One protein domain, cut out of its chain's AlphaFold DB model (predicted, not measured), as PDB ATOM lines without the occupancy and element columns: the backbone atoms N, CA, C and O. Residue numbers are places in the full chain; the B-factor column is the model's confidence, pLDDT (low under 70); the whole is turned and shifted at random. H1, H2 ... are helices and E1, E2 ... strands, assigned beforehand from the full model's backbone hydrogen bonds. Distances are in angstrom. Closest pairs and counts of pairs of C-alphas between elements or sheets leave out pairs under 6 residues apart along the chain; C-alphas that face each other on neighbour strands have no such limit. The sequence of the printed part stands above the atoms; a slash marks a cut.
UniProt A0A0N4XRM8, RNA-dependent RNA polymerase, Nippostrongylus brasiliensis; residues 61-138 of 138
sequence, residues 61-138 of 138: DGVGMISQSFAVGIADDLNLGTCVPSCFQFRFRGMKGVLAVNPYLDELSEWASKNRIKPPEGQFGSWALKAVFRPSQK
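AT A GLANCE: This is residues 61 to 138 of the 138 residues of the protein "RNA-dependent RNA polymerase" of Nippostrongylus brasiliensis (UniProt A0A0N4XRM8). A small, strongly twisted sheet of three strands has H1 over one face; H2 reaches away from E3, and the unnamed stretch 115 to 138 folds back to E1. The printed 78 residues hold E1, H1, E2, E3, H2 in turn; the mixed sheet runs E1 E3 E2, the class is mixed, helices and strands. It is only just compact, close to loose: radius of gyration of the C-alphas 13.3 A, spans 35 by 30 by 17 A.

IN THESE COORDINATES: E1, residues 63 to 67, begins at C-alpha (0.067, 18.810, -48.904). H1 is residues 68 to 77, 14.2 A; E2 87 to 92; E3 95 to 102, 19.9 A, bending by 53 degrees at 98. H2, residues 104 to 114, 15.3 A, ends at C-alpha (20.886, -1.233, -48.445).

HOW THE PARTS SIT: E1 and E3 are parallel, with N 64 and O 98 2.7 A apart. E2 and E3 form an antiparallel hairpin, with N 99 and O 88 2.7 A apart. H1 is on the sheet, making two layers, helix on one face; its closest C-alphas to E3 are Gln 68 and Val 101, 5.9 A. H2 only grazes the sheet. In H1 and H2 every O i to N i+4 pair is within hydrogen-bond range. Residues 131 to 132 pair antiparallel with 65 to 66.

THE WHOLE: The farthest C-alphas, Gly 81 and Glu 121, are 37.9 A apart. The printed part has no cut; no link is long. pLDDT is under 70 at 120 to 129 and 135 to 138.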
ATOM      1  N   ASP A  61      -1.849  21.138 -53.686       80.62
ATOM      2  CA  ASP A  61      -1.122  22.294 -53.164       80.62
ATOM      3  C   ASP A  61      -1.275  22.427 -51.636       80.62
ATOM      4  O   ASP A  61      -2.356  22.231 -51.084       80.62
ATOM      5  N   GLY A  62      -0.164  22.660 -50.937       82.06
ATOM      6  CA  GLY A  62      -0.140  22.659 -49.470       82.06
ATOM      7  C   GLY A  62      -0.123  21.285 -48.777       82.06
ATOM      8  O   GLY A  62      -0.143  21.252 -47.548       82.06
ATOM      9  N   VAL A  63      -0.047  20.160 -49.499       87.56
ATOM     10  CA  VAL A  63       0.067  18.810 -48.904       87.56
ATOM     11  C   VAL A  63       1.475  18.238 -49.098       87.56
ATOM     12  O   VAL A  63       1.909  18.077 -50.235       87.56
ATOM     13  N   GLY A  64       2.171  17.915 -48.012       87.19
ATOM     14  CA  GLY A  64       3.414  17.141 -47.960       87.19
ATOM     15  C   GLY A  64       3.173  15.676 -47.575       87.19
ATOM     16  O   GLY A  64       2.045  15.271 -47.288       87.19
ATOM     17  N   MET A  65       4.237  14.880 -47.558       88.81
ATOM     18  CA  MET A  65       4.208  13.485 -47.104       88.81
ATOM     19  C   MET A  65       5.128  13.295 -45.901       88.81
ATOM     20  O   MET A  65       6.140  13.983 -45.790       88.81
ATOM     21  N   ILE A  66       4.799  12.357 -45.022       90.31
ATOM     22  CA  ILE A  66       5.599  12.010 -43.845       90.31
ATOM     23  C   ILE A  66       5.737  10.492 -43.729       90.31
ATOM     24  O   ILE A  66       4.796   9.763 -44.029       90.31
ATOM     25  N   SER A  67       6.913  10.006 -43.339       91.00
ATOM     26  CA  SER A  67       7.148   8.578 -43.107       91.00
ATOM     27  C   SER A  67       6.367   8.075 -41.894       91.00
ATOM     28  O   SER A  67       6.164   8.833 -40.942       91.00
ATOM     29  N   GLN A  68       5.985   6.801 -41.888       91.12
ATOM     30  CA  GLN A  68       5.230   6.215 -40.786       91.12
ATOM     31  C   GLN A  68       6.037   6.205 -39.484       91.12
ATOM     32  O   GLN A  68       5.506   6.591 -38.448       91.12
ATOM     33  N   SER A  69       7.327   5.864 -39.536       90.81
ATOM     34  CA  SER A  69       8.211   5.873 -38.361       90.81
ATOM     35  C   SER A  69       8.274   7.247 -37.690       90.81
ATOM     36  O   SER A  69       8.240   7.361 -36.468       90.81
ATOM     37  N   PHE A  70       8.304   8.312 -38.490       90.75
ATOM     38  CA  PHE A  70       8.315   9.678 -37.971       90.75
ATOM     39  C   PHE A  70       6.942  10.127 -37.469       90.75
ATOM     40  O   PHE A  70       6.867  10.837 -36.474       90.75
ATOM     41  N   ALA A  71       5.857   9.681 -38.104       92.56
ATOM     42  CA  ALA A  71       4.504   9.911 -37.609       92.56
ATOM     43  C   ALA A  71       4.275   9.272 -36.229       92.56
ATOM     44  O   ALA A  71       3.636   9.892 -35.382       92.56
ATOM     45  N   VAL A  72       4.829   8.075 -35.995       92.75
ATOM     46  CA  VAL A  72       4.838   7.420 -34.676       92.75
ATOM     47  C   VAL A  72       5.601   8.275 -33.667       92.75
ATOM     48  O   VAL A  72       5.037   8.614 -32.637       92.75
ATOM     49  N   GLY A  73       6.818   8.722 -34.000       92.56
ATOM     50  CA  GLY A  73       7.597   9.590 -33.108       92.56
ATOM     51  C   GLY A  73       6.867  10.887 -32.737       92.56
ATOM     52  O   GLY A  73       6.837  11.262 -31.573       92.56
ATOM     53  N   ILE A  74       6.189  11.529 -33.696       92.31
ATOM     54  CA  ILE A  74       5.355  12.708 -33.409       92.31
ATOM     55  C   ILE A  74       4.165  12.345 -32.508       92.31
ATOM     56  O   ILE A  74       3.794  13.130 -31.641       92.31
ATOM     57  N   ALA A  75       3.533  11.188 -32.719       93.19
ATOM     58  CA  ALA A  75       2.422  10.744 -31.882       93.19
ATOM     59  C   ALA A  75       2.866  10.478 -30.434       93.19
ATOM     60  O   ALA A  75       2.140  10.842 -29.505       93.19
ATOM     61  N   ASP A  76       4.064   9.919 -30.256       93.94
ATOM     62  CA  ASP A  76       4.693   9.700 -28.954       93.94
ATOM     63  C   ASP A  76       5.036  11.035 -28.273       93.94
ATOM     64  O   ASP A  76       4.659  11.244 -27.118       93.94
ATOM     65  N   ASP A  77       5.646  11.974 -29.008       93.31
ATOM     66  CA  ASP A  77       5.981  13.324 -28.526       93.31
ATOM     67  C   ASP A  77       4.736  14.132 -28.115       93.31
ATOM     68  O   ASP A  77       4.792  14.973 -27.217       93.31
ATOM     69  N   LEU A  78       3.600  13.890 -28.776       91.06
ATOM     70  CA  LEU A  78       2.309  14.509 -28.466       91.06
ATOM     71  C   LEU A  78       1.488  13.713 -27.437       91.06
ATOM     72  O   LEU A  78       0.360  14.106 -27.136       91.06
ATOM     73  N   ASN A  79       2.024  12.607 -26.910       91.56
ATOM     74  CA  ASN A  79       1.354  11.710 -25.967       91.56
ATOM     75  C   ASN A  79      -0.036  11.238 -26.444       91.56
ATOM     76  O   ASN A  79      -0.967  11.106 -25.648       91.56
ATOM     77  N   LEU A  80      -0.183  10.934 -27.739       87.94
ATOM     78  CA  LEU A  80      -1.444  10.455 -28.331       87.94
ATOM     79  C   LEU A  80      -1.761   8.981 -27.998       87.94
ATOM     80  O   LEU A  80      -2.795   8.447 -28.413       87.94
ATOM     81  N   GLY A  81      -0.900   8.321 -27.218       86.25
ATOM     82  CA  GLY A  81      -1.080   6.948 -26.758       86.25
ATOM     83  C   GLY A  81      -0.899   5.944 -27.893       86.25
ATOM     84  O   GLY A  81       0.104   5.959 -28.591       86.25
ATOM     85  N   THR A  82      -1.872   5.054 -28.089       85.00
ATOM     86  CA  THR A  82      -1.802   3.998 -29.116       85.00
ATOM     87  C   THR A  82      -2.266   4.455 -30.501       85.00
ATOM     88  O   THR A  82      -2.327   3.644 -31.424       85.00
ATOM     89  N   CYS A  83      -2.667   5.719 -30.655       89.62
ATOM     90  CA  CYS A  83      -3.217   6.238 -31.901       89.62
ATOM     91  C   CYS A  83      -2.165   7.041 -32.669       89.62
ATOM     92  O   CYS A  83      -1.750   8.114 -32.234       89.62
ATOM     93  N   VAL A  84      -1.783   6.546 -33.847       92.62
ATOM     94  CA  VAL A  84      -0.937   7.280 -34.791       92.62
ATOM     95  C   VAL A  84      -1.847   7.932 -35.833       92.62
ATOM     96  O   VAL A  84      -2.527   7.214 -36.576       92.62
ATOM     97  N   PRO A  85      -1.906   9.270 -35.911       92.38
ATOM     98  CA  PRO A  85      -2.784   9.937 -36.857       92.38
ATOM     99  C   PRO A  85      -2.269   9.768 -38.292       92.38
ATOM    100  O   PRO A  85      -1.068   9.739 -38.559       92.38
ATOM    101  N   SER A  86      -3.200   9.677 -39.241       92.19
ATOM    102  CA  SER A  86      -2.898   9.507 -40.668       92.19
ATOM    103  C   SER A  86      -2.535  10.816 -41.375       92.19
ATOM    104  O   SER A  86      -1.957  10.794 -42.466       92.19
ATOM    105  N   CYS A  87      -2.857  11.963 -40.775       92.81
ATOM    106  CA  CYS A  87      -2.484  13.276 -41.277       92.81
ATOM    107  C   CYS A  87      -2.177  14.262 -40.143       92.81
ATOM    108  O   CYS A  87      -2.746  14.184 -39.055       92.81
ATOM    109  N   PHE A  88      -1.285  15.211 -40.423       91.62
ATOM    110  CA  PHE A  88      -0.846  16.240 -39.485       91.62
ATOM    111  C   PHE A  88      -0.964  17.613 -40.132       91.62
ATOM    112  O   PHE A  88      -0.516  17.810 -41.260       91.62
ATOM    113  N   GLN A  89      -1.507  18.594 -39.421       93.31
ATOM    114  CA  GLN A  89      -1.415  19.990 -39.838       93.31
ATOM    115  C   GLN A  89      -0.133  20.595 -39.266       93.31
ATOM    116  O   GLN A  89       0.132  20.455 -38.075       93.31
ATOM    117  N   PHE A  90       0.662  21.278 -40.092       90.31
ATOM    118  CA  PHE A  90       1.931  21.851 -39.645       90.31
ATOM    119  C   PHE A  90       2.056  23.331 -39.990       90.31
ATOM    120  O   PHE A  90       1.513  23.835 -40.981       90.31
ATOM    121  N   ARG A  91       2.851  24.019 -39.168       89.81
ATOM    122  CA  ARG A  91       3.369  25.351 -39.453       89.81
ATOM    123  C   ARG A  91       4.824  25.414 -39.019       89.81
ATOM    124  O   ARG A  91       5.118  25.281 -37.838       89.81
ATOM    125  N   PHE A  92       5.733  25.606 -39.968       84.12
ATOM    126  CA  PHE A  92       7.167  25.559 -39.693       84.12
ATOM    127  C   PHE A  92       7.933  26.560 -40.557       84.12
ATOM    128  O   PHE A  92       7.876  26.492 -41.778       84.12
ATOM    129  N   ARG A  93       8.662  27.491 -39.923       83.12
ATOM    130  CA  ARG A  93       9.547  28.479 -40.584       83.12
ATOM    131  C   ARG A  93       8.914  29.227 -41.774       83.12
ATOM    132  O   ARG A  93       9.562  29.426 -42.790       83.12
ATOM    133  N   GLY A  94       7.650  29.634 -41.648       82.50
ATOM    134  CA  GLY A  94       6.906  30.325 -42.716       82.50
ATOM    135  C   GLY A  94       6.127  29.393 -43.650       82.50
ATOM    136  O   GLY A  94       5.165  29.833 -44.273       82.50
ATOM    137  N   MET A  95       6.440  28.097 -43.648       82.56
ATOM    138  CA  MET A  95       5.705  27.073 -44.387       82.56
ATOM    139  C   MET A  95       4.445  26.661 -43.619       82.56
ATOM    140  O   MET A  95       4.453  26.556 -42.387       82.56
ATOM    141  N   LYS A  96       3.356  26.406 -44.347       89.38
ATOM    142  CA  LYS A  96       2.095  25.882 -43.803       89.38
ATOM    143  C   LYS A  96       1.542  24.784 -44.700       89.38
ATOM    144  O   LYS A  96       1.739  24.808 -45.916       89.38
ATOM    145  N   GLY A  97       0.800  23.861 -44.108       90.19
ATOM    146  CA  GLY A  97       0.113  22.840 -44.879       90.19
ATOM    147  C   GLY A  97      -0.293  21.636 -44.054       90.19
ATOM    148  O   GLY A  97      -0.414  21.703 -42.831       90.19
ATOM    149  N   VAL A  98      -0.487  20.531 -44.761       92.31
ATOM    150  CA  VAL A  98      -0.823  19.224 -44.197       92.31
ATOM    151  C   VAL A  98       0.253  18.223 -44.596       92.31
ATOM    152  O   VAL A  98       0.765  18.294 -45.705       92.31
ATOM    153  N   LEU A  99       0.607  17.296 -43.715       90.94
ATOM    154  CA  LEU A  99       1.433  16.129 -43.999       90.94
ATOM    155  C   LEU A  99       0.550  14.887 -43.959       90.94
ATOM    156  O   LEU A  99      -0.110  14.643 -42.954       90.94
ATOM    157  N   ALA A 100       0.539  14.110 -45.037       92.62
ATOM    158  CA  ALA A 100      -0.131  12.814 -45.082       92.62
ATOM    159  C   ALA A 100       0.882  11.688 -44.847       92.62
ATOM    160  O   ALA A 100       1.964  11.694 -45.444       92.62
ATOM    161  N   VAL A 101       0.538  10.728 -43.987       91.75
ATOM    162  CA  VAL A 101       1.395   9.568 -43.722       91.75
ATOM    163  C   VAL A 101       1.503   8.713 -44.976       91.75
ATOM    164  O   VAL A 101       0.503   8.352 -45.595       91.75
ATOM    165  N   ASN A 102       2.735   8.383 -45.338       88.00
ATOM    166  CA  ASN A 102       3.055   7.487 -46.426       88.00
ATOM    167  C   ASN A 102       3.932   6.335 -45.897       88.00
ATOM    168  O   ASN A 102       5.113   6.565 -45.621       88.00
ATOM    169  N   PRO A 103       3.385   5.108 -45.776       82.88
ATOM    170  CA  PRO A 103       4.111   3.971 -45.209       82.88
ATOM    171  C   PRO A 103       5.311   3.545 -46.065       82.88
ATOM    172  O   PRO A 103       6.305   3.057 -45.544       82.88
ATOM    173  N   TYR A 104       5.281   3.819 -47.370       81.62
ATOM    174  CA  TYR A 104       6.344   3.403 -48.284       81.62
ATOM    175  C   TYR A 104       7.623   4.240 -48.156       81.62
ATOM    176  O   TYR A 104       8.662   3.843 -48.675       81.62
ATOM    177  N   LEU A 105       7.588   5.406 -47.494       81.38
ATOM    178  CA  LEU A 105       8.781   6.254 -47.355       81.38
ATOM    179  C   LEU A 105       9.878   5.600 -46.504       81.38
ATOM    180  O   LEU A 105      11.057   5.793 -46.800       81.38
ATOM    181  N   ASP A 106       9.507   4.821 -45.487       83.75
ATOM    182  CA  ASP A 106      10.476   4.116 -44.641       83.75
ATOM    183  C   ASP A 106      11.165   2.985 -45.413       83.75
ATOM    184  O   ASP A 106      12.393   2.950 -45.494       83.75
ATOM    185  N   GLU A 107      10.379   2.148 -46.095       82.94
ATOM    186  CA  GLU A 107      10.888   1.066 -46.947       82.94
ATOM    187  C   GLU A 107      11.825   1.593 -48.043       82.94
ATOM    188  O   GLU A 107      12.865   1.003 -48.337       82.94
ATOM    189  N   LEU A 108      11.485   2.742 -48.635       78.75
ATOM    190  CA  LEU A 108      12.302   3.406 -49.648       78.75
ATOM    191  C   LEU A 108      13.654   3.871 -49.101       78.75
ATOM    192  O   LEU A 108      14.681   3.669 -49.753       78.75
ATOM    193  N   SER A 109      13.658   4.477 -47.912       79.75
ATOM    194  CA  SER A 109      14.877   4.920 -47.225       79.75
ATOM    195  C   SER A 109      15.795   3.738 -46.903       79.75
ATOM    196  O   SER A 109      17.004   3.779 -47.164       79.75
ATOM    197  N   GLU A 110      15.229   2.661 -46.359       83.44
ATOM    198  CA  GLU A 110      15.962   1.439 -46.016       83.44
ATOM    199  C   GLU A 110      16.527   0.754 -47.258       83.44
ATOM    200  O   GLU A 110      17.711   0.407 -47.306       83.44
ATOM    201  N   TRP A 111      15.710   0.615 -48.302       82.56
ATOM    202  CA  TRP A 111      16.127   0.027 -49.566       82.56
ATOM    203  C   TRP A 111      17.259   0.828 -50.216       82.56
ATOM    204  O   TRP A 111      18.254   0.239 -50.651       82.56
ATOM    205  N   ALA A 112      17.156   2.159 -50.254       79.75
ATOM    206  CA  ALA A 112      18.189   3.005 -50.842       79.75
ATOM    207  C   ALA A 112      19.517   2.883 -50.080       79.75
ATOM    208  O   ALA A 112      20.581   2.785 -50.699       79.75
ATOM    209  N   SER A 113      19.444   2.797 -48.749       82.00
ATOM    210  CA  SER A 113      20.600   2.576 -47.875       82.00
ATOM    211  C   SER A 113      21.243   1.209 -48.126       82.00
ATOM    212  O   SER A 113      22.452   1.119 -48.346       82.00
ATOM    213  N   LYS A 114      20.431   0.143 -48.186       85.00
ATOM    214  CA  LYS A 114      20.886  -1.233 -48.445       85.00
ATOM    215  C   LYS A 114      21.575  -1.372 -49.804       85.00
ATOM    216  O   LYS A 114      22.586  -2.060 -49.912       85.00
ATOM    217  N   ASN A 115      21.056  -0.698 -50.827       82.00
ATOM    218  CA  ASN A 115      21.577  -0.762 -52.194       82.00
ATOM    219  C   ASN A 115      22.636   0.312 -52.499       82.00
ATOM    220  O   ASN A 115      23.081   0.416 -53.640       82.00
ATOM    221  N   ARG A 116      23.060   1.097 -51.495       81.44
ATOM    222  CA  ARG A 116      24.068   2.168 -51.628       81.44
ATOM    223  C   ARG A 116      23.731   3.164 -52.746       81.44
ATOM    224  O   ARG A 116      24.617   3.654 -53.448       81.44
ATOM    225  N   ILE A 117      22.442   3.457 -52.923       78.25
ATOM    226  CA  ILE A 117      21.979   4.413 -53.926       78.25
ATOM    227  C   ILE A 117      22.358   5.814 -53.458       78.25
ATOM    228  O   ILE A 117      22.056   6.213 -52.333       78.25
ATOM    229  N   LYS A 118      23.017   6.586 -54.327       75.00
ATOM    230  CA  LYS A 118      23.339   7.983 -54.020       75.00
ATOM    231  C   LYS A 118      22.042   8.774 -53.804       75.00
ATOM    232  O   LYS A 118      21.069   8.529 -54.523       75.00
ATOM    233  N   PRO A 119      21.986   9.675 -52.813       70.69
ATOM    234  CA  PRO A 119      20.829  10.541 -52.627       70.69
ATOM    235  C   PRO A 119      20.572  11.372 -53.891       70.69
ATOM    236  O   PRO A 119      21.521  11.683 -54.614       70.69
ATOM    237  N   PRO A 120      19.306  11.719 -54.179       69.50
ATOM    238  CA  PRO A 120      18.985  12.561 -55.322       69.50
ATOM    239  C   PRO A 120      19.698  13.912 -55.203       69.50
ATOM    240  O   PRO A 120      19.734  14.512 -54.131       69.50
ATOM    241  N   GLU A 121      20.256  14.406 -56.305       55.94
ATOM    242  CA  GLU A 121      20.920  15.710 -56.344       55.94
ATOM    243  C   GLU A 121      19.854  16.821 -56.344       55.94
ATOM    244  O   GLU A 121      19.145  17.030 -57.327       55.94
ATOM    245  N   GLY A 122      19.676  17.504 -55.208       61.25
ATOM    246  CA  GLY A 122      18.681  18.567 -55.054       61.25
ATOM    247  C   GLY A 122      18.672  19.205 -53.663       61.25
ATOM    248  O   GLY A 122      19.242  18.674 -52.709       61.25
ATOM    249  N   GLN A 123      18.011  20.362 -53.528       50.94
ATOM    250  CA  GLN A 123      17.784  20.990 -52.219       50.94
ATOM    251  C   GLN A 123      16.950  20.029 -51.361       50.94
ATOM    252  O   GLN A 123      15.812  19.733 -51.718       50.94
ATOM    253  N   PHE A 124      17.523  19.559 -50.248       54.16
ATOM    254  CA  PHE A 124      16.967  18.497 -49.396       54.16
ATOM    255  C   PHE A 124      16.937  17.106 -50.052       54.16
ATOM    256  O   PHE A 124      16.059  16.308 -49.769       54.16
ATOM    257  N   GLY A 125      17.888  16.789 -50.929       58.09
ATOM    258  CA  GLY A 125      18.067  15.431 -51.430       58.09
ATOM    259  C   GLY A 125      18.736  14.532 -50.391       58.09
ATOM    260  O   GLY A 125      19.955  14.539 -50.252       58.09
ATOM    261  N   SER A 126      17.955  13.764 -49.636       64.88
ATOM    262  CA  SER A 126      18.480  12.706 -48.766       64.88
ATOM    263  C   SER A 126      17.505  11.535 -48.707       64.88
ATOM    264  O   SER A 126      16.290  11.721 -48.665       64.88
ATOM    265  N   TRP A 127      18.040  10.314 -48.701       65.50
ATOM    266  CA  TRP A 127      17.234   9.112 -48.481       65.50
ATOM    267  C   TRP A 127      16.718   9.021 -47.047       65.50
ATOM    268  O   TRP A 127      15.683   8.416 -46.821       65.50
ATOM    269  N   ALA A 128      17.374   9.701 -46.102       64.38
ATOM    270  CA  ALA A 128      16.966   9.748 -44.702       64.38
ATOM    271  C   ALA A 128      15.857  10.782 -44.415       64.38
ATOM    272  O   ALA A 128      15.566  11.045 -43.246       64.38
ATOM    273  N   LEU A 129      15.253  11.418 -45.434       66.94
ATOM    274  CA  LEU A 129      14.169  12.368 -45.181       66.94
ATOM    275  C   LEU A 129      12.938  11.668 -44.624       66.94
ATOM    276  O   LEU A 129      12.321  10.818 -45.257       66.94
ATOM    277  N   LYS A 130      12.531  12.143 -43.453       76.69
ATOM    278  CA  LYS A 130      11.330  11.705 -42.754       76.69
ATOM    279  C   LYS A 130      10.064  12.452 -43.181       76.69
ATOM    280  O   LYS A 130       8.961  11.978 -42.928       76.69
ATOM    281  N   ALA A 131      10.201  13.592 -43.858       80.62
ATOM    282  CA  ALA A 131       9.084  14.361 -44.396       80.62
ATOM    283  C   ALA A 131       9.461  15.022 -45.724       80.62
ATOM    284  O   ALA A 131      10.556  15.546 -45.864       80.62
ATOM    285  N   VAL A 132       8.550  15.031 -46.694       79.44
ATOM    286  CA  VAL A 132       8.751  15.617 -48.022       79.44
ATOM    287  C   VAL A 132       7.740  16.736 -48.226       79.44
ATOM    288  O   VAL A 132       6.529  16.502 -48.242       79.44
ATOM    289  N   PHE A 133       8.244  17.954 -48.408       79.12
ATOM    290  CA  PHE A 133       7.436  19.136 -48.695       79.12
ATOM    291  C   PHE A 133       7.460  19.458 -50.180       79.12
ATOM    292  O   PHE A 133       8.451  19.233 -50.879       79.12
ATOM    293  N   ARG A 134       6.353  20.001 -50.675       74.69
ATOM    294  CA  ARG A 134       6.263  20.458 -52.057       74.69
ATOM    295  C   ARG A 134       7.063  21.757 -52.206       74.69
ATOM    296  O   ARG A 134       7.030  22.580 -51.292       74.69
ATOM    297  N   PRO A 135       7.713  22.015 -53.355       69.50
ATOM    298  CA  PRO A 135       8.407  23.284 -53.573       69.50
ATOM    299  C   PRO A 135       7.509  24.521 -53.425       69.50
ATOM    300  O   PRO A 135       8.005  25.565 -53.023       69.50
ATOM    301  N   SER A 136       6.199  24.396 -53.691       66.38
ATOM    302  CA  SER A 136       5.209  25.470 -53.500       66.38
ATOM    303  C   SER A 136       4.936  25.827 -52.037       66.38
ATOM    304  O   SER A 136       4.279  26.826 -51.774       66.38
ATOM    305  N   GLN A 137       5.410  25.019 -51.085       61.41
ATOM    306  CA  GLN A 137       5.220  25.260 -49.654       61.41
ATOM    307  C   GLN A 137       6.333  26.120 -49.035       61.41
ATOM    308  O   GLN A 137       6.257  26.364 -47.833       61.41
ATOM    309  N   LYS A 138       7.340  26.539 -49.821       53.78
ATOM    310  CA  LYS A 138       8.424  27.449 -49.410       53.78
ATOM    311  C   LYS A 138       7.997  28.911 -49.403       53.78
ATOM    312  O   LYS A 138       7.207  29.295 -50.292       53.78
TER     313      LYS A 138